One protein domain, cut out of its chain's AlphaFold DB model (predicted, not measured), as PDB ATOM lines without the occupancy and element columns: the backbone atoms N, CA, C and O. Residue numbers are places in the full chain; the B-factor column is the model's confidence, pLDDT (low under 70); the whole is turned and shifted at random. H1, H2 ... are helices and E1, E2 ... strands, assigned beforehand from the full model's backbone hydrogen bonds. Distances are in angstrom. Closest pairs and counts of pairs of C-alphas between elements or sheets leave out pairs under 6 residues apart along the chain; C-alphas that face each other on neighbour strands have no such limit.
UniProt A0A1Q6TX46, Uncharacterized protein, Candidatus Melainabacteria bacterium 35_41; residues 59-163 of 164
ATOM      1  N   GLN A  59     -50.316  17.070  -5.511       92.75
ATOM      2  CA  GLN A  59     -50.589  15.987  -4.559       92.75
ATOM      3  C   GLN A  59     -50.979  14.677  -5.255       92.75
ATOM      4  O   GLN A  59     -50.462  13.617  -4.908       92.75
ATOM      5  N   VAL A  60     -51.833  14.736  -6.282       95.12
ATOM      6  CA  VAL A  60     -52.178  13.567  -7.111       95.12
ATOM      7  C   VAL A  60     -50.928  12.962  -7.754       95.12
ATOM      8  O   VAL A  60     -50.713  11.753  -7.668       95.12
ATOM      9  N   SER A  61     -50.074  13.795  -8.355       95.50
ATOM     10  CA  SER A  61     -48.838  13.346  -9.005       95.50
ATOM     11  C   SER A  61     -47.848  12.730  -8.013       95.50
ATOM     12  O   SER A  61     -47.232  11.709  -8.312       95.50
ATOM     13  N   GLU A  62     -47.695  13.313  -6.824       94.88
ATOM     14  CA  GLU A  62     -46.829  12.787  -5.763       94.88
ATOM     15  C   GLU A  62     -47.322  11.428  -5.252       94.88
ATOM     16  O   GLU A  62     -46.528  10.489  -5.139       94.88
ATOM     17  N   ARG A  63     -48.634  11.284  -5.021       95.50
ATOM     18  CA  ARG A  63     -49.260  10.010  -4.630       95.50
ATOM     19  C   ARG A  63     -49.072   8.941  -5.701       95.50
ATOM     20  O   ARG A  63     -48.669   7.824  -5.379       95.50
ATOM     21  N   GLU A  64     -49.284   9.285  -6.971       97.06
ATOM     22  CA  GLU A  64     -49.065   8.361  -8.086       97.06
ATOM     23  C   GLU A  64     -47.594   7.934  -8.190       97.06
ATOM     24  O   GLU A  64     -47.308   6.744  -8.331       97.06
ATOM     25  N   LYS A  65     -46.648   8.875  -8.085       95.81
ATOM     26  CA  LYS A  65     -45.206   8.577  -8.116       95.81
ATOM     27  C   LYS A  65     -44.801   7.644  -6.984       95.81
ATOM     28  O   LYS A  65     -44.084   6.678  -7.235       95.81
ATOM     29  N   LYS A  66     -45.277   7.906  -5.763       95.38
ATOM     30  CA  LYS A  66     -45.018   7.046  -4.604       95.38
ATOM     31  C   LYS A  66     -45.597   5.649  -4.811       95.38
ATOM     32  O   LYS A  66     -44.910   4.661  -4.609       95.38
ATOM     33  N   PHE A  67     -46.834   5.539  -5.283       96.56
ATOM     34  CA  PHE A  67     -47.418   4.231  -5.560       96.56
ATOM     35  C   PHE A  67     -46.635   3.474  -6.649       96.56
ATOM     36  O   PHE A  67     -46.290   2.309  -6.482       96.56
ATOM     37  N   ARG A  68     -46.255   4.134  -7.746       94.81
ATOM     38  CA  ARG A  68     -45.472   3.514  -8.833       94.81
ATOM     39  C   ARG A  68     -44.018   3.199  -8.458       94.81
ATOM     40  O   ARG A  68     -43.372   2.395  -9.139       94.81
ATOM     41  N   SER A  69     -43.470   3.805  -7.404       94.12
ATOM     42  CA  SER A  69     -42.149   3.413  -6.908       94.12
ATOM     43  C   SER A  69     -42.204   2.040  -6.232       94.12
ATOM     44  O   SER A  69     -41.261   1.268  -6.392       94.12
ATOM     45  N   GLU A  70     -43.327   1.689  -5.604       95.25
ATOM     46  CA  GLU A  70     -43.518   0.443  -4.852       95.25
ATOM     47  C   GLU A  70     -44.261  -0.656  -5.633       95.25
ATOM     48  O   GLU A  70     -44.092  -1.844  -5.345       95.25
ATOM     49  N   PHE A  71     -45.061  -0.286  -6.634       96.25
ATOM     50  CA  PHE A  71     -45.925  -1.193  -7.388       96.25
ATOM     51  C   PHE A  71     -45.720  -1.064  -8.897       96.25
ATOM     52  O   PHE A  71     -45.233  -0.053  -9.405       96.25
ATOM     53  N   PHE A  72     -46.133  -2.092  -9.627       95.56
ATOM     54  CA  PHE A  72     -46.232  -2.074 -11.081       95.56
ATOM     55  C   PHE A  72     -47.488  -2.811 -11.540       95.56
ATOM     56  O   PHE A  72     -48.022  -3.666 -10.833       95.56
ATOM     57  N   GLU A  73     -47.982  -2.442 -12.713       95.31
ATOM     58  CA  GLU A  73     -49.196  -3.014 -13.278       95.31
ATOM     59  C   GLU A  73     -48.875  -4.279 -14.072       95.31
ATOM     60  O   GLU A  73     -47.953  -4.295 -14.886       95.31
ATOM     61  N   ILE A  74     -49.665  -5.326 -13.851       92.81
ATOM     62  CA  ILE A  74     -49.725  -6.516 -14.691       92.81
ATOM     63  C   ILE A  74     -51.039  -6.426 -15.484       92.81
ATOM     64  O   ILE A  74     -52.118  -6.507 -14.881       92.81
ATOM     65  N   PRO A  75     -50.977  -6.234 -16.817       88.94
ATOM     66  CA  PRO A  75     -52.140  -6.065 -17.677       88.94
ATOM     67  C   PRO A  75     -53.178  -7.160 -17.468       88.94
ATOM     68  O   PRO A  75     -52.836  -8.333 -17.342       88.94
ATOM     69  N   ASN A  76     -54.451  -6.764 -17.446       87.69
ATOM     70  CA  ASN A  76     -55.607  -7.646 -17.245       87.69
ATOM     71  C   ASN A  76     -55.634  -8.407 -15.905       87.69
ATOM     72  O   ASN A  76     -56.539  -9.209 -15.688       87.69
ATOM     73  N   VAL A  77     -54.688  -8.139 -14.998       92.94
ATOM     74  CA  VAL A  77     -54.638  -8.746 -13.665       92.94
ATOM     75  C   VAL A  77     -54.833  -7.682 -12.598       92.94
ATOM     76  O   VAL A  77     -55.818  -7.737 -11.875       92.94
ATOM     77  N   GLY A  78     -53.933  -6.702 -12.509       94.75
ATOM     78  CA  GLY A  78     -53.953  -5.651 -11.491       94.75
ATOM     79  C   GLY A  78     -52.549  -5.211 -11.100       94.75
ATOM     80  O   GLY A  78     -51.594  -5.419 -11.841       94.75
ATOM     81  N   TRP A  79     -52.405  -4.601  -9.925       97.00
ATOM     82  CA  TRP A  79     -51.115  -4.099  -9.457       97.00
ATOM     83  C   TRP A  79     -50.408  -5.108  -8.566       97.00
ATOM     84  O   TRP A  79     -51.021  -5.723  -7.697       97.00
ATOM     85  N   TYR A  80     -49.104  -5.252  -8.761       96.81
ATOM     86  CA  TYR A  80     -48.249  -6.130  -7.980       96.81
ATOM     87  C   TYR A  80     -47.173  -5.320  -7.269       96.81
ATOM     88  O   TYR A  80     -46.635  -4.355  -7.816       96.81
ATOM     89  N   ARG A  81     -46.863  -5.693  -6.026       96.19
ATOM     90  CA  ARG A  81     -45.829  -5.012  -5.242       96.19
ATOM     91  C   ARG A  81     -44.453  -5.468  -5.730       96.19
ATOM     92  O   ARG A  81     -44.228  -6.664  -5.895       96.19
ATOM     93  N   LYS A  82     -43.513  -4.539  -5.920       95.75
ATOM     94  CA  LYS A  82     -42.123  -4.853  -6.306       95.75
ATOM     95  C   LYS A  82     -41.397  -5.679  -5.246       95.75
ATOM     96  O   LYS A  82     -40.552  -6.499  -5.587       95.75
ATOM     97  N   VAL A  83     -41.770  -5.497  -3.978       95.56
ATOM     98  CA  VAL A  83     -41.316  -6.303  -2.836       95.56
ATOM     99  C   VAL A  83     -42.545  -6.792  -2.058       95.56
ATOM    100  O   VAL A  83     -43.017  -6.104  -1.150       95.56
ATOM    101  N   PRO A  84     -43.151  -7.930  -2.447       94.88
ATOM    102  CA  PRO A  84     -44.285  -8.506  -1.729       94.88
ATOM    103  C   PRO A  84     -43.921  -8.889  -0.288       94.88
ATOM    104  O   PRO A  84     -42.785  -9.257   0.002       94.88
ATOM    105  N   ARG A  85     -44.895  -8.846   0.631       89.88
ATOM    106  CA  ARG A  85     -44.661  -9.227   2.035       89.88
ATOM    107  C   ARG A  85     -44.169 -10.675   2.126       89.88
ATOM    108  O   ARG A  85     -44.800 -11.569   1.572       89.88
ATOM    109  N   GLY A  86     -43.083 -10.886   2.866       92.19
ATOM    110  CA  GLY A  86     -42.473 -12.209   3.037       92.19
ATOM    111  C   GLY A  86     -41.520 -12.627   1.912       92.19
ATOM    112  O   GLY A  86     -41.009 -13.738   1.968       92.19
ATOM    113  N   TYR A  87     -41.258 -11.753   0.937       94.88
ATOM    114  CA  TYR A  87     -40.306 -11.981  -0.150       94.88
ATOM    115  C   TYR A  87     -39.338 -10.803  -0.274       94.88
ATOM    116  O   TYR A  87     -39.663  -9.672   0.084       94.88
ATOM    117  N   SER A  88     -38.157 -11.059  -0.825       94.50
ATOM    118  CA  SER A  88     -37.133 -10.041  -1.085       94.50
ATOM    119  C   SER A  88     -37.394  -9.288  -2.391       94.50
ATOM    120  O   SER A  88     -36.906  -8.179  -2.578       94.50
ATOM    121  N   SER A  89     -38.158  -9.886  -3.312       95.25
ATOM    122  CA  SER A  89     -38.532  -9.280  -4.593       95.25
ATOM    123  C   SER A  89     -39.785  -9.919  -5.191       95.25
ATOM    124  O   SER A  89     -40.174 -11.039  -4.847       95.25
ATOM    125  N   ALA A  90     -40.399  -9.226  -6.149       95.56
ATOM    126  CA  ALA A  90     -41.481  -9.774  -6.954       95.56
ATOM    127  C   ALA A  90     -41.031 -11.022  -7.729       95.56
ATOM    128  O   ALA A  90     -41.788 -11.983  -7.815       95.56
ATOM    129  N   VAL A  91     -39.788 -11.043  -8.224       94.62
ATOM    130  CA  VAL A  91     -39.209 -12.190  -8.946       94.62
ATOM    131  C   VAL A  91     -39.135 -13.427  -8.056       94.62
ATOM    132  O   VAL A  91     -39.557 -14.502  -8.469       94.62
ATOM    133  N   GLU A  92     -38.654 -13.287  -6.820       95.38
ATOM    134  CA  GLU A  92     -38.605 -14.395  -5.857       95.38
ATOM    135  C   GLU A  92     -40.006 -14.959  -5.577       95.38
ATOM    136  O   GLU A  92     -40.220 -16.175  -5.589       95.38
ATOM    137  N   SER A  93     -40.979 -14.068  -5.390       96.50
ATOM    138  CA  SER A  93     -42.373 -14.437  -5.161       96.50
ATOM    139  C   SER A  93     -42.977 -15.197  -6.349       96.50
ATOM    140  O   SER A  93     -43.547 -16.277  -6.174       96.50
ATOM    141  N   ILE A  94     -42.782 -14.705  -7.576       96.38
ATOM    142  CA  ILE A  94     -43.282 -15.365  -8.788       96.38
ATOM    143  C   ILE A  94     -42.551 -16.686  -9.068       96.38
ATOM    144  O   ILE A  94     -43.194 -17.659  -9.457       96.38
ATOM    145  N   ASN A  95     -41.245 -16.786  -8.813       95.12
ATOM    146  CA  ASN A  95     -40.505 -18.048  -8.947       95.12
ATOM    147  C   ASN A  95     -40.990 -19.106  -7.943       95.12
ATOM    148  O   ASN A  95     -41.034 -20.295  -8.256       95.12
ATOM    149  N   THR A  96     -41.416 -18.680  -6.754       96.12
ATOM    150  CA  THR A  96     -42.055 -19.572  -5.778       96.12
ATOM    151  C   THR A  96     -43.371 -20.134  -6.333       96.12
ATOM    152  O   THR A  96     -43.588 -21.346  -6.290       96.12
ATOM    153  N   ALA A  97     -44.201 -19.286  -6.954       96.56
ATOM    154  CA  ALA A  97     -45.414 -19.715  -7.659       96.56
ATOM    155  C   ALA A  97     -45.113 -20.634  -8.857       96.56
ATOM    156  O   ALA A  97     -45.801 -21.631  -9.063       96.56
ATOM    157  N   PHE A  98     -44.040 -20.362  -9.600       96.81
ATOM    158  CA  PHE A  98     -43.592 -21.200 -10.712       96.81
ATOM    159  C   PHE A  98     -43.225 -22.619 -10.255       96.81
ATOM    160  O   PHE A  98     -43.622 -23.607 -10.880       96.81
ATOM    161  N   ASN A  99     -42.507 -22.742  -9.137       96.06
ATOM    162  CA  ASN A  99     -42.165 -24.041  -8.555       96.06
ATOM    163  C   ASN A  99     -43.421 -24.803  -8.113       96.06
ATOM    164  O   ASN A  99     -43.549 -25.996  -8.390       96.06
ATOM    165  N   ALA A 100     -44.376 -24.109  -7.489       94.94
ATOM    166  CA  ALA A 100     -45.672 -24.672  -7.125       94.94
ATOM    167  C   ALA A 100     -46.423 -25.228  -8.349       94.94
ATOM    168  O   ALA A 100     -46.857 -26.380  -8.331       94.94
ATOM    169  N   VAL A 101     -46.493 -24.464  -9.441       97.31
ATOM    170  CA  VAL A 101     -47.114 -24.893 -10.707       97.31
ATOM    171  C   VAL A 101     -46.376 -26.074 -11.329       97.31
ATOM    172  O   VAL A 101     -47.010 -26.987 -11.850       97.31
ATOM    173  N   SER A 102     -45.046 -26.098 -11.248       95.25
ATOM    174  CA  SER A 102     -44.233 -27.194 -11.788       95.25
ATOM    175  C   SER A 102     -44.515 -28.531 -11.096       95.25
ATOM    176  O   SER A 102     -44.477 -29.571 -11.749       95.25
ATOM    177  N   VAL A 103     -44.835 -28.507  -9.798       96.31
ATOM    178  CA  VAL A 103     -45.161 -29.706  -9.009       96.31
ATOM    179  C   VAL A 103     -46.643 -30.079  -9.119       96.31
ATOM    180  O   VAL A 103     -46.972 -31.252  -9.269       96.31
ATOM    181  N   MET A 104     -47.545 -29.097  -9.044       95.31
ATOM    182  CA  MET A 104     -48.999 -29.320  -8.970       95.31
ATOM    183  C   MET A 104     -49.709 -29.250 -10.328       95.31
ATOM    184  O   MET A 104     -50.925 -29.420 -10.403       95.31
ATOM    185  N   ASN A 105     -48.972 -28.951 -11.400       96.12
ATOM    186  CA  ASN A 105     -49.485 -28.698 -12.750       96.12
ATOM    187  C   ASN A 105     -50.574 -27.601 -12.821       96.12
ATOM    188  O   ASN A 105     -51.362 -27.548 -13.765       96.12
ATOM    189  N   SER A 106     -50.639 -26.742 -11.802       96.62
ATOM    190  CA  SER A 106     -51.594 -25.643 -11.654       96.62
ATOM    191  C   SER A 106     -51.148 -24.702 -10.533       96.62
ATOM    192  O   SER A 106     -50.403 -25.104  -9.636       96.62
ATOM    193  N   LEU A 107     -51.607 -23.452 -10.578       97.56
ATOM    194  CA  LEU A 107     -51.504 -22.517  -9.464       97.56
ATOM    195  C   LEU A 107     -52.835 -22.547  -8.698       97.56
ATOM    196  O   LEU A 107     -53.875 -22.275  -9.304       97.56
ATOM    197  N   PRO A 108     -52.850 -22.852  -7.390       95.31
ATOM    198  CA  PRO A 108     -54.082 -22.819  -6.611       95.31
ATOM    199  C   PRO A 108     -54.575 -21.377  -6.417       95.31
ATOM    200  O   PRO A 108     -53.835 -20.412  -6.628       95.31
ATOM    201  N   VAL A 109     -55.835 -21.232  -5.994       95.75
ATOM    202  CA  VAL A 109     -56.375 -19.944  -5.529       95.75
ATOM    203  C   VAL A 109     -55.528 -19.382  -4.384       95.75
ATOM    204  O   VAL A 109     -54.874 -20.132  -3.661       95.75
ATOM    205  N   ASP A 110     -55.572 -18.065  -4.196       95.31
ATOM    206  CA  ASP A 110     -55.009 -17.385  -3.019       95.31
ATOM    207  C   ASP A 110     -53.486 -17.456  -2.841       95.31
ATOM    208  O   ASP A 110     -52.958 -17.044  -1.805       95.31
ATOM    209  N   TYR A 111     -52.765 -17.875  -3.881       94.56
ATOM    210  CA  TYR A 111     -51.308 -17.985  -3.890       94.56
ATOM    211  C   TYR A 111     -50.592 -16.635  -4.074       94.56
ATOM    212  O   TYR A 111     -49.596 -16.350  -3.414       94.56
ATOM    213  N   LEU A 112     -51.105 -15.781  -4.959       96.12
ATOM    214  CA  LEU A 112     -50.578 -14.461  -5.301       96.12
ATOM    215  C   LEU A 112     -51.544 -13.366  -4.846       96.12
ATOM    216  O   LEU A 112     -52.763 -13.543  -4.845       96.12
ATOM    217  N   THR A 113     -50.984 -12.217  -4.469       96.62
ATOM    218  CA  THR A 113     -51.748 -11.049  -4.004       96.62
ATOM    219  C   THR A 113     -51.563  -9.891  -4.963       96.62
ATOM    220  O   THR A 113     -50.434  -9.497  -5.242       96.62
ATOM    221  N   PHE A 114     -52.672  -9.325  -5.414       97.31
ATOM    222  CA  PHE A 114     -52.722  -8.160  -6.281       97.31
ATOM    223  C   PHE A 114     -53.504  -7.038  -5.611       97.31
ATOM    224  O   PHE A 114     -54.244  -7.254  -4.651       97.31
ATOM    225  N   TYR A 115     -53.348  -5.835  -6.140       97.56
ATOM    226  CA  TYR A 115     -53.936  -4.618  -5.609       97.56
ATOM    227  C   TYR A 115     -54.747  -3.919  -6.693       97.56
ATOM    228  O   TYR A 115     -54.356  -3.873  -7.865       97.56
ATOM    229  N   THR A 116     -55.893  -3.365  -6.311       96.56
ATOM    230  CA  THR A 116     -56.636  -2.452  -7.179       96.56
ATOM    231  C   THR A 116     -55.883  -1.134  -7.308       96.56
ATOM    232  O   THR A 116     -55.265  -0.678  -6.345       96.56
ATOM    233  N   LYS A 117     -55.971  -0.489  -8.474       95.69
ATOM    234  CA  LYS A 117     -55.410   0.851  -8.665       95.69
ATOM    235  C   LYS A 117     -56.125   1.853  -7.741       95.69
ATOM    236  O   LYS A 117     -57.346   1.966  -7.858       95.69
ATOM    237  N   PRO A 118     -55.408   2.596  -6.881       96.44
ATOM    238  CA  PRO A 118     -56.009   3.672  -6.102       96.44
ATOM    239  C   PRO A 118     -56.511   4.818  -6.986       96.44
ATOM    240  O   PRO A 118     -55.920   5.138  -8.021       96.44
ATOM    241  N   ASP A 119     -57.561   5.496  -6.535       96.81
ATOM    242  CA  ASP A 119     -57.906   6.835  -7.003       96.81
ATOM    243  C   ASP A 119     -56.980   7.857  -6.325       96.81
ATOM    244  O   ASP A 119     -57.196   8.240  -5.178       96.81
ATOM    245  N   PHE A 120     -55.937   8.311  -7.026       96.06
ATOM    246  CA  PHE A 120     -54.928   9.226  -6.467       96.06
ATOM    247  C   PHE A 120     -55.479  10.609  -6.070       96.06
ATOM    248  O   PHE A 120     -54.804  11.367  -5.364       96.06
ATOM    249  N   THR A 121     -56.712  10.945  -6.474       93.56
ATOM    250  CA  THR A 121     -57.406  12.147  -5.984       93.56
ATOM    251  C   THR A 121     -57.812  12.025  -4.514       93.56
ATOM    252  O   THR A 121     -57.942  13.040  -3.828       93.56
ATOM    253  N   LYS A 122     -57.906  10.793  -4.003       93.12
ATOM    254  CA  LYS A 122     -58.299  10.444  -2.638       93.12
ATOM    255  C   LYS A 122     -57.094   9.960  -1.845       93.12
ATOM    256  O   LYS A 122     -56.469   8.951  -2.171       93.12
ATOM    257  N   GLU A 123     -56.760  10.687  -0.788       90.69
ATOM    258  CA  GLU A 123     -55.599  10.370   0.046       90.69
ATOM    259  C   GLU A 123     -55.766   9.036   0.767       90.69
ATOM    260  O   GLU A 123     -54.839   8.231   0.829       90.69
ATOM    261  N   GLU A 124     -56.981   8.769   1.241       93.38
ATOM    262  CA  GLU A 124     -57.334   7.567   1.976       93.38
ATOM    263  C   GLU A 124     -57.081   6.293   1.161       93.38
ATOM    264  O   GLU A 124     -56.700   5.275   1.737       93.38
ATOM    265  N   GLN A 125     -57.199   6.358  -0.171       95.81
ATOM    266  CA  GLN A 125     -56.956   5.210  -1.050       95.81
ATOM    267  C   GLN A 125     -55.469   4.915  -1.267       95.81
ATOM    268  O   GLN A 125     -55.107   3.843  -1.744       95.81
ATOM    269  N   CYS A 126     -54.593   5.847  -0.898       92.81
ATOM    270  CA  CYS A 126     -53.145   5.694  -1.006       92.81
ATOM    271  C   CYS A 126     -52.506   5.189   0.301       92.81
ATOM    272  O   CYS A 126     -51.280   5.112   0.389       92.81
ATOM    273  N   SER A 127     -53.317   4.878   1.321       94.69
ATOM    274  CA  SER A 127     -52.860   4.322   2.598       94.69
ATOM    275  C   SER A 127     -52.601   2.814   2.516       94.69
ATOM    276  O   SER A 127     -53.220   2.103   1.724       94.69
ATOM    277  N   GLU A 128     -51.705   2.305   3.366       94.31
ATOM    278  CA  GLU A 128     -51.425   0.865   3.447       94.31
ATOM    279  C   GLU A 128     -52.671   0.091   3.905       94.31
ATOM    280  O   GLU A 128     -52.959  -0.990   3.396       94.31
ATOM    281  N   GLU A 129     -53.451   0.665   4.821       96.44
ATOM    282  CA  GLU A 129     -54.700   0.098   5.320       96.44
ATOM    283  C   GLU A 129     -55.709  -0.095   4.187       96.44
ATOM    284  O   GLU A 129     -56.299  -1.170   4.060       96.44
ATOM    285  N   TRP A 130     -55.875   0.917   3.328       97.00
ATOM    286  CA  TRP A 130     -56.770   0.813   2.180       97.00
ATOM    287  C   TRP A 130     -56.251  -0.179   1.143       97.00
ATOM    288  O   TRP A 130     -57.035  -0.983   0.637       97.00
ATOM    289  N   LEU A 131     -54.942  -0.183   0.863       96.25
ATOM    290  CA  LEU A 131     -54.330  -1.133  -0.069       96.25
ATOM    291  C   LEU A 131     -54.542  -2.581   0.381       96.25
ATOM    292  O   LEU A 131     -54.902  -3.420  -0.439       96.25
ATOM    293  N   ILE A 132     -54.381  -2.882   1.672       95.25
ATOM    294  CA  ILE A 132     -54.653  -4.219   2.224       95.25
ATOM    295  C   ILE A 132     -56.144  -4.553   2.134       95.25
ATOM    296  O   ILE A 132     -56.492  -5.675   1.776       95.25
ATOM    297  N   ALA A 133     -57.028  -3.602   2.449       96.88
ATOM    298  CA  ALA A 133     -58.474  -3.817   2.405       96.88
ATOM    299  C   ALA A 133     -59.011  -4.030   0.977       96.88
ATOM    300  O   ALA A 133     -60.028  -4.697   0.805       96.88
ATOM    301  N   ASN A 134     -58.324  -3.493  -0.037       96.69
ATOM    302  CA  ASN A 134     -58.697  -3.587  -1.452       96.69
ATOM    303  C   ASN A 134     -57.733  -4.473  -2.257       96.69
ATOM    304  O   ASN A 134     -57.672  -4.404  -3.487       96.69
ATOM    305  N   GLN A 135     -56.969  -5.326  -1.574       96.69
ATOM    306  CA  GLN A 135     -56.203  -6.368  -2.240       96.69
ATOM    307  C   GLN A 135     -57.135  -7.507  -2.658       96.69
ATOM    308  O   GLN A 135     -58.136  -7.806  -2.004       96.69
ATOM    309  N   PHE A 136     -56.770  -8.201  -3.720       97.44
ATOM    310  CA  PHE A 136     -57.442  -9.413  -4.153       97.44
ATOM    311  C   PHE A 136     -56.413 -10.482  -4.482       97.44
ATOM    312  O   PHE A 136     -55.207 -10.241  -4.572       97.44
ATOM    313  N   LYS A 137     -56.902 -11.704  -4.602       96.56
ATOM    314  CA  LYS A 137     -56.078 -12.886  -4.774       96.56
ATOM    315  C   LYS A 137     -56.258 -13.476  -6.160       96.56
ATOM    316  O   LYS A 137     -57.297 -13.277  -6.794       96.56
ATOM    317  N   ASN A 138     -55.250 -14.201  -6.642       95.69
ATOM    318  CA  ASN A 138     -55.410 -14.948  -7.883       95.69
ATOM    319  C   ASN A 138     -56.516 -16.001  -7.735       95.69
ATOM    320  O   ASN A 138     -56.643 -16.671  -6.709       95.69
ATOM    321  N   LYS A 139     -57.265 -16.203  -8.817       95.75
ATOM    322  CA  LYS A 139     -58.035 -17.433  -9.003       95.75
ATOM    323  C   LYS A 139     -57.079 -18.584  -9.320       95.75
ATOM    324  O   LYS A 139     -55.916 -18.349  -9.656       95.75
ATOM    325  N   ALA A 140     -57.577 -19.816  -9.234       96.56
ATOM    326  CA  ALA A 140     -56.830 -20.962  -9.729       96.56
ATOM    327  C   ALA A 140     -56.474 -20.737 -11.203       96.56
ATOM    328  O   ALA A 140     -57.310 -20.250 -11.966       96.56
ATOM    329  N   MET A 141     -55.246 -21.084 -11.570       96.69
ATOM    330  CA  MET A 141     -54.761 -21.043 -12.944       96.69
ATOM    331  C   MET A 141     -54.280 -22.435 -13.326       96.69
ATOM    332  O   MET A 141     -53.586 -23.111 -12.562       96.69
ATOM    333  N   THR A 142     -54.620 -22.860 -14.529       97.75
ATOM    334  CA  THR A 142     -53.936 -23.964 -15.192       97.75
ATOM    335  C   THR A 142     -52.467 -23.610 -15.418       97.75
ATOM    336  O   THR A 142     -52.055 -22.450 -15.331       97.75
ATOM    337  N   LYS A 143     -51.649 -24.621 -15.721       97.06
ATOM    338  CA  LYS A 143     -50.250 -24.395 -16.079       97.06
ATOM    339  C   LYS A 143     -50.105 -23.429 -17.259       97.06
ATOM    340  O   LYS A 143     -49.272 -22.537 -17.180       97.06
ATOM    341  N   ASP A 144     -50.919 -23.573 -18.301       96.88
ATOM    342  CA  ASP A 144     -50.816 -22.737 -19.502       96.88
ATOM    343  C   ASP A 144     -51.184 -21.274 -19.210       96.88
ATOM    344  O   ASP A 144     -50.422 -20.373 -19.560       96.88
ATOM    345  N   GLU A 145     -52.274 -21.035 -18.470       96.06
ATOM    346  CA  GLU A 145     -52.656 -19.687 -18.011       96.06
ATOM    347  C   GLU A 145     -51.563 -19.054 -17.140       96.06
ATOM    348  O   GLU A 145     -51.245 -17.871 -17.278       96.06
ATOM    349  N   PHE A 146     -50.947 -19.843 -16.253       96.88
ATOM    350  CA  PHE A 146     -49.843 -19.355 -15.437       96.88
ATOM    351  C   PHE A 146     -48.604 -19.030 -16.274       96.88
ATOM    352  O   PHE A 146     -47.933 -18.040 -15.995       96.88
ATOM    353  N   MET A 147     -48.283 -19.829 -17.292       96.25
ATOM    354  CA  MET A 147     -47.143 -19.555 -18.167       96.25
ATOM    355  C   MET A 147     -47.349 -18.269 -18.973       96.25
ATOM    356  O   MET A 147     -46.410 -17.484 -19.089       96.25
ATOM    357  N   GLU A 148     -48.566 -18.001 -19.453       94.56
ATOM    358  CA  GLU A 148     -48.906 -16.727 -20.098       94.56
ATOM    359  C   GLU A 148     -48.741 -15.546 -19.128       94.56
ATOM    360  O   GLU A 148     -48.075 -14.554 -19.443       94.56
ATOM    361  N   PHE A 149     -49.274 -15.676 -17.908       95.31
ATOM    362  CA  PHE A 149     -49.073 -14.695 -16.841       95.31
ATOM    363  C   PHE A 149     -47.584 -14.466 -16.537       95.31
ATOM    364  O   PHE A 149     -47.141 -13.320 -16.446       95.31
ATOM    365  N   TYR A 150     -46.803 -15.539 -16.406       94.81
ATOM    366  CA  TYR A 150     -45.377 -15.495 -16.092       94.81
ATOM    367  C   TYR A 150     -44.588 -14.769 -17.183       94.81
ATOM    368  O   TYR A 150     -43.773 -13.902 -16.875       94.81
ATOM    369  N   THR A 151     -44.860 -15.065 -18.456       92.50
ATOM    370  CA  THR A 151     -44.234 -14.364 -19.583       92.50
ATOM    371  C   THR A 151     -44.538 -12.867 -19.538       92.50
ATOM    372  O   THR A 151     -43.608 -12.065 -19.622       92.50
ATOM    373  N   ASN A 152     -45.801 -12.482 -19.317       92.19
ATOM    374  CA  ASN A 152     -46.183 -11.074 -19.186       92.19
ATOM    375  C   ASN A 152     -45.459 -10.393 -18.017       92.19
ATOM    376  O   ASN A 152     -44.908  -9.303 -18.181       92.19
ATOM    377  N   PHE A 153     -45.407 -11.050 -16.854       94.44
ATOM    378  CA  PHE A 153     -44.675 -10.565 -15.688       94.44
ATOM    379  C   PHE A 153     -43.193 -10.322 -16.008       94.44
ATOM    380  O   PHE A 153     -42.694  -9.233 -15.735       94.44
ATOM    381  N   VAL A 154     -42.498 -11.294 -16.610       92.19
ATOM    382  CA  VAL A 154     -41.061 -11.185 -16.916       92.19
ATOM    383  C   VAL A 154     -40.794 -10.046 -17.899       92.19
ATOM    384  O   VAL A 154     -39.868  -9.264 -17.686       92.19
ATOM    385  N   THR A 155     -41.612  -9.903 -18.946       91.50
ATOM    386  CA  THR A 155     -41.480  -8.796 -19.904       91.50
ATOM    387  C   THR A 155     -41.605  -7.438 -19.216       91.50
ATOM    388  O   THR A 155     -40.789  -6.549 -19.454       91.50
ATOM    389  N   ILE A 156     -42.596  -7.274 -18.341       92.25
ATOM    390  CA  ILE A 156     -42.820  -6.016 -17.620       92.25
ATOM    391  C   ILE A 156     -41.689  -5.753 -16.632       92.25
ATOM    392  O   ILE A 156     -41.158  -4.646 -16.602       92.25
ATOM    393  N   TRP A 157     -41.303  -6.763 -15.854       90.56
ATOM    394  CA  TRP A 157     -40.244  -6.642 -14.860       90.56
ATOM    395  C   TRP A 157     -38.920  -6.223 -15.500       90.56
ATOM    396  O   TRP A 157     -38.309  -5.250 -15.067       90.56
ATOM    397  N   ASN A 158     -38.521  -6.882 -16.589       88.56
ATOM    398  CA  ASN A 158     -37.292  -6.539 -17.300       88.56
ATOM    399  C   ASN A 158     -37.343  -5.114 -17.864       88.56
ATOM    400  O   ASN A 158     -36.368  -4.378 -17.755       88.56
ATOM    401  N   ASN A 159     -38.483  -4.684 -18.413       87.44
ATOM    402  CA  ASN A 159     -38.636  -3.306 -18.883       87.44
ATOM    403  C   ASN A 159     -38.496  -2.285 -17.743       87.44
ATOM    404  O   ASN A 159     -37.951  -1.211 -17.963       87.44
ATOM    405  N   LEU A 160     -38.962  -2.601 -16.531       83.81
ATOM    406  CA  LEU A 160     -38.822  -1.721 -15.366       83.81
ATOM    407  C   LEU A 160     -37.379  -1.638 -14.858       83.81
ATOM    408  O   LEU A 160     -36.956  -0.560 -14.450       83.81
ATOM    409  N   GLU A 161     -36.639  -2.746 -14.878       69.19
ATOM    410  CA  GLU A 161     -35.220  -2.797 -14.487       69.19
ATOM    411  C   GLU A 161     -34.318  -2.087 -15.506       69.19
ATOM    412  O   GLU A 161     -33.360  -1.427 -15.127       69.19
ATOM    413  N   HIS A 162     -34.639  -2.159 -16.801       60.22
ATOM    414  CA  HIS A 162     -33.881  -1.473 -17.858       60.22
ATOM    415  C   HIS A 162     -34.212   0.024 -18.011       60.22
ATOM    416  O   HIS A 162     -33.593   0.704 -18.830       60.22
ATOM    417  N   LEU A 163     -35.191   0.535 -17.256       55.81
ATOM    418  CA  LEU A 163     -35.551   1.957 -17.187       55.81
ATOM    419  C   LEU A 163     -35.011   2.659 -15.924       55.81
ATOM    420  O   LEU A 163     -35.245   3.860 -15.772       55.81
TER     421      LEU A 163
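This is residues 59 to 163 of the 164 residues of an uncharacterized protein of Candidatus Melainabacteria bacterium 35_41 (UniProt A0A1Q6TX46). Two small two-stranded sheets, E1 with E2 and E3 with E4, meet crosswise in the middle, where E2 and E3 come together. From there the model reaches out two ways along its longest axis: H1 points to one end, where the long link of residues 116 to 127 also goes out and comes back to the short H3, while H2 and H4 run opposite ways at the other end, with H4 coming back over E1. The printed part has 105 residues, with four named helices and four named strands in the order H1, E1, E2, H2, E3, H3, E4, H4; both sheets are antiparallel, and the class is mixed, helices and strands. The whole is compact, with a radius of gyration of the C-alphas of 14.3 A and spans of 46 by 31 by 24 A.

H1, residues 59 to 70, begins at C-alpha 59 (-50.589, 15.987, -4.559) and is 17.1 A long from first to last C-alpha. E1, residues 71 to 74, is 9.8 A long, and E2, residues 78 to 81, is 10.3 A. H2, residues 90 to 104, covers 21.0 A and ends at C-alpha 104 (-48.999, -29.320, -8.970). E3 is residues 113 to 115, 7.0 A; H3 is residues 128 to 133, 8.5 A; E4 is residues 135 to 137, 7.0 A. H4, residues 143 to 161, covers 26.4 A and ends at C-alpha 161 (-35.220, -2.797, -14.487).

E1 and E2 form an antiparallel hairpin, with N 72 and O 80 2.9 A apart and N 74 and O 78 2.8 A apart, within hydrogen-bond range. The closest C-alphas of E2 and E3 are those of Trp 79 and Tyr 115, 4.8 A apart. E3 and E4 are antiparallel neighbours, with N 114 and O 136 2.8 A apart. E1 and E3 are near each other, with 6 pairs of C-alphas within 10 A. The closest C-alphas of E1 and H4 are those of Ile 74 and Phe 153, 6.5 A apart. H4 touches H2 with residues 143 to 150 alone, at a shallow tilt of 16 degrees, opposite ways; their closest C-alphas, of Val 101 and Lys 143, are 6.2 A apart. H1 is apart from H2, H3 and H4. Every O i to N i+4 pair is within hydrogen-bond range in H2, H3 and H4, and 7 of 8 are in H1.

The C-alphas farthest apart, those of Gln 59 and Val 103, are 46.2 A from each other. The printed part has no cut. The link from E3 to H3, 12 residues, is long. Residues 106 to 107 pair with residues 141 to 142, antiparallel. The mean pLDDT of the printed part is 94.0, and residues 161 to 163 are under 70.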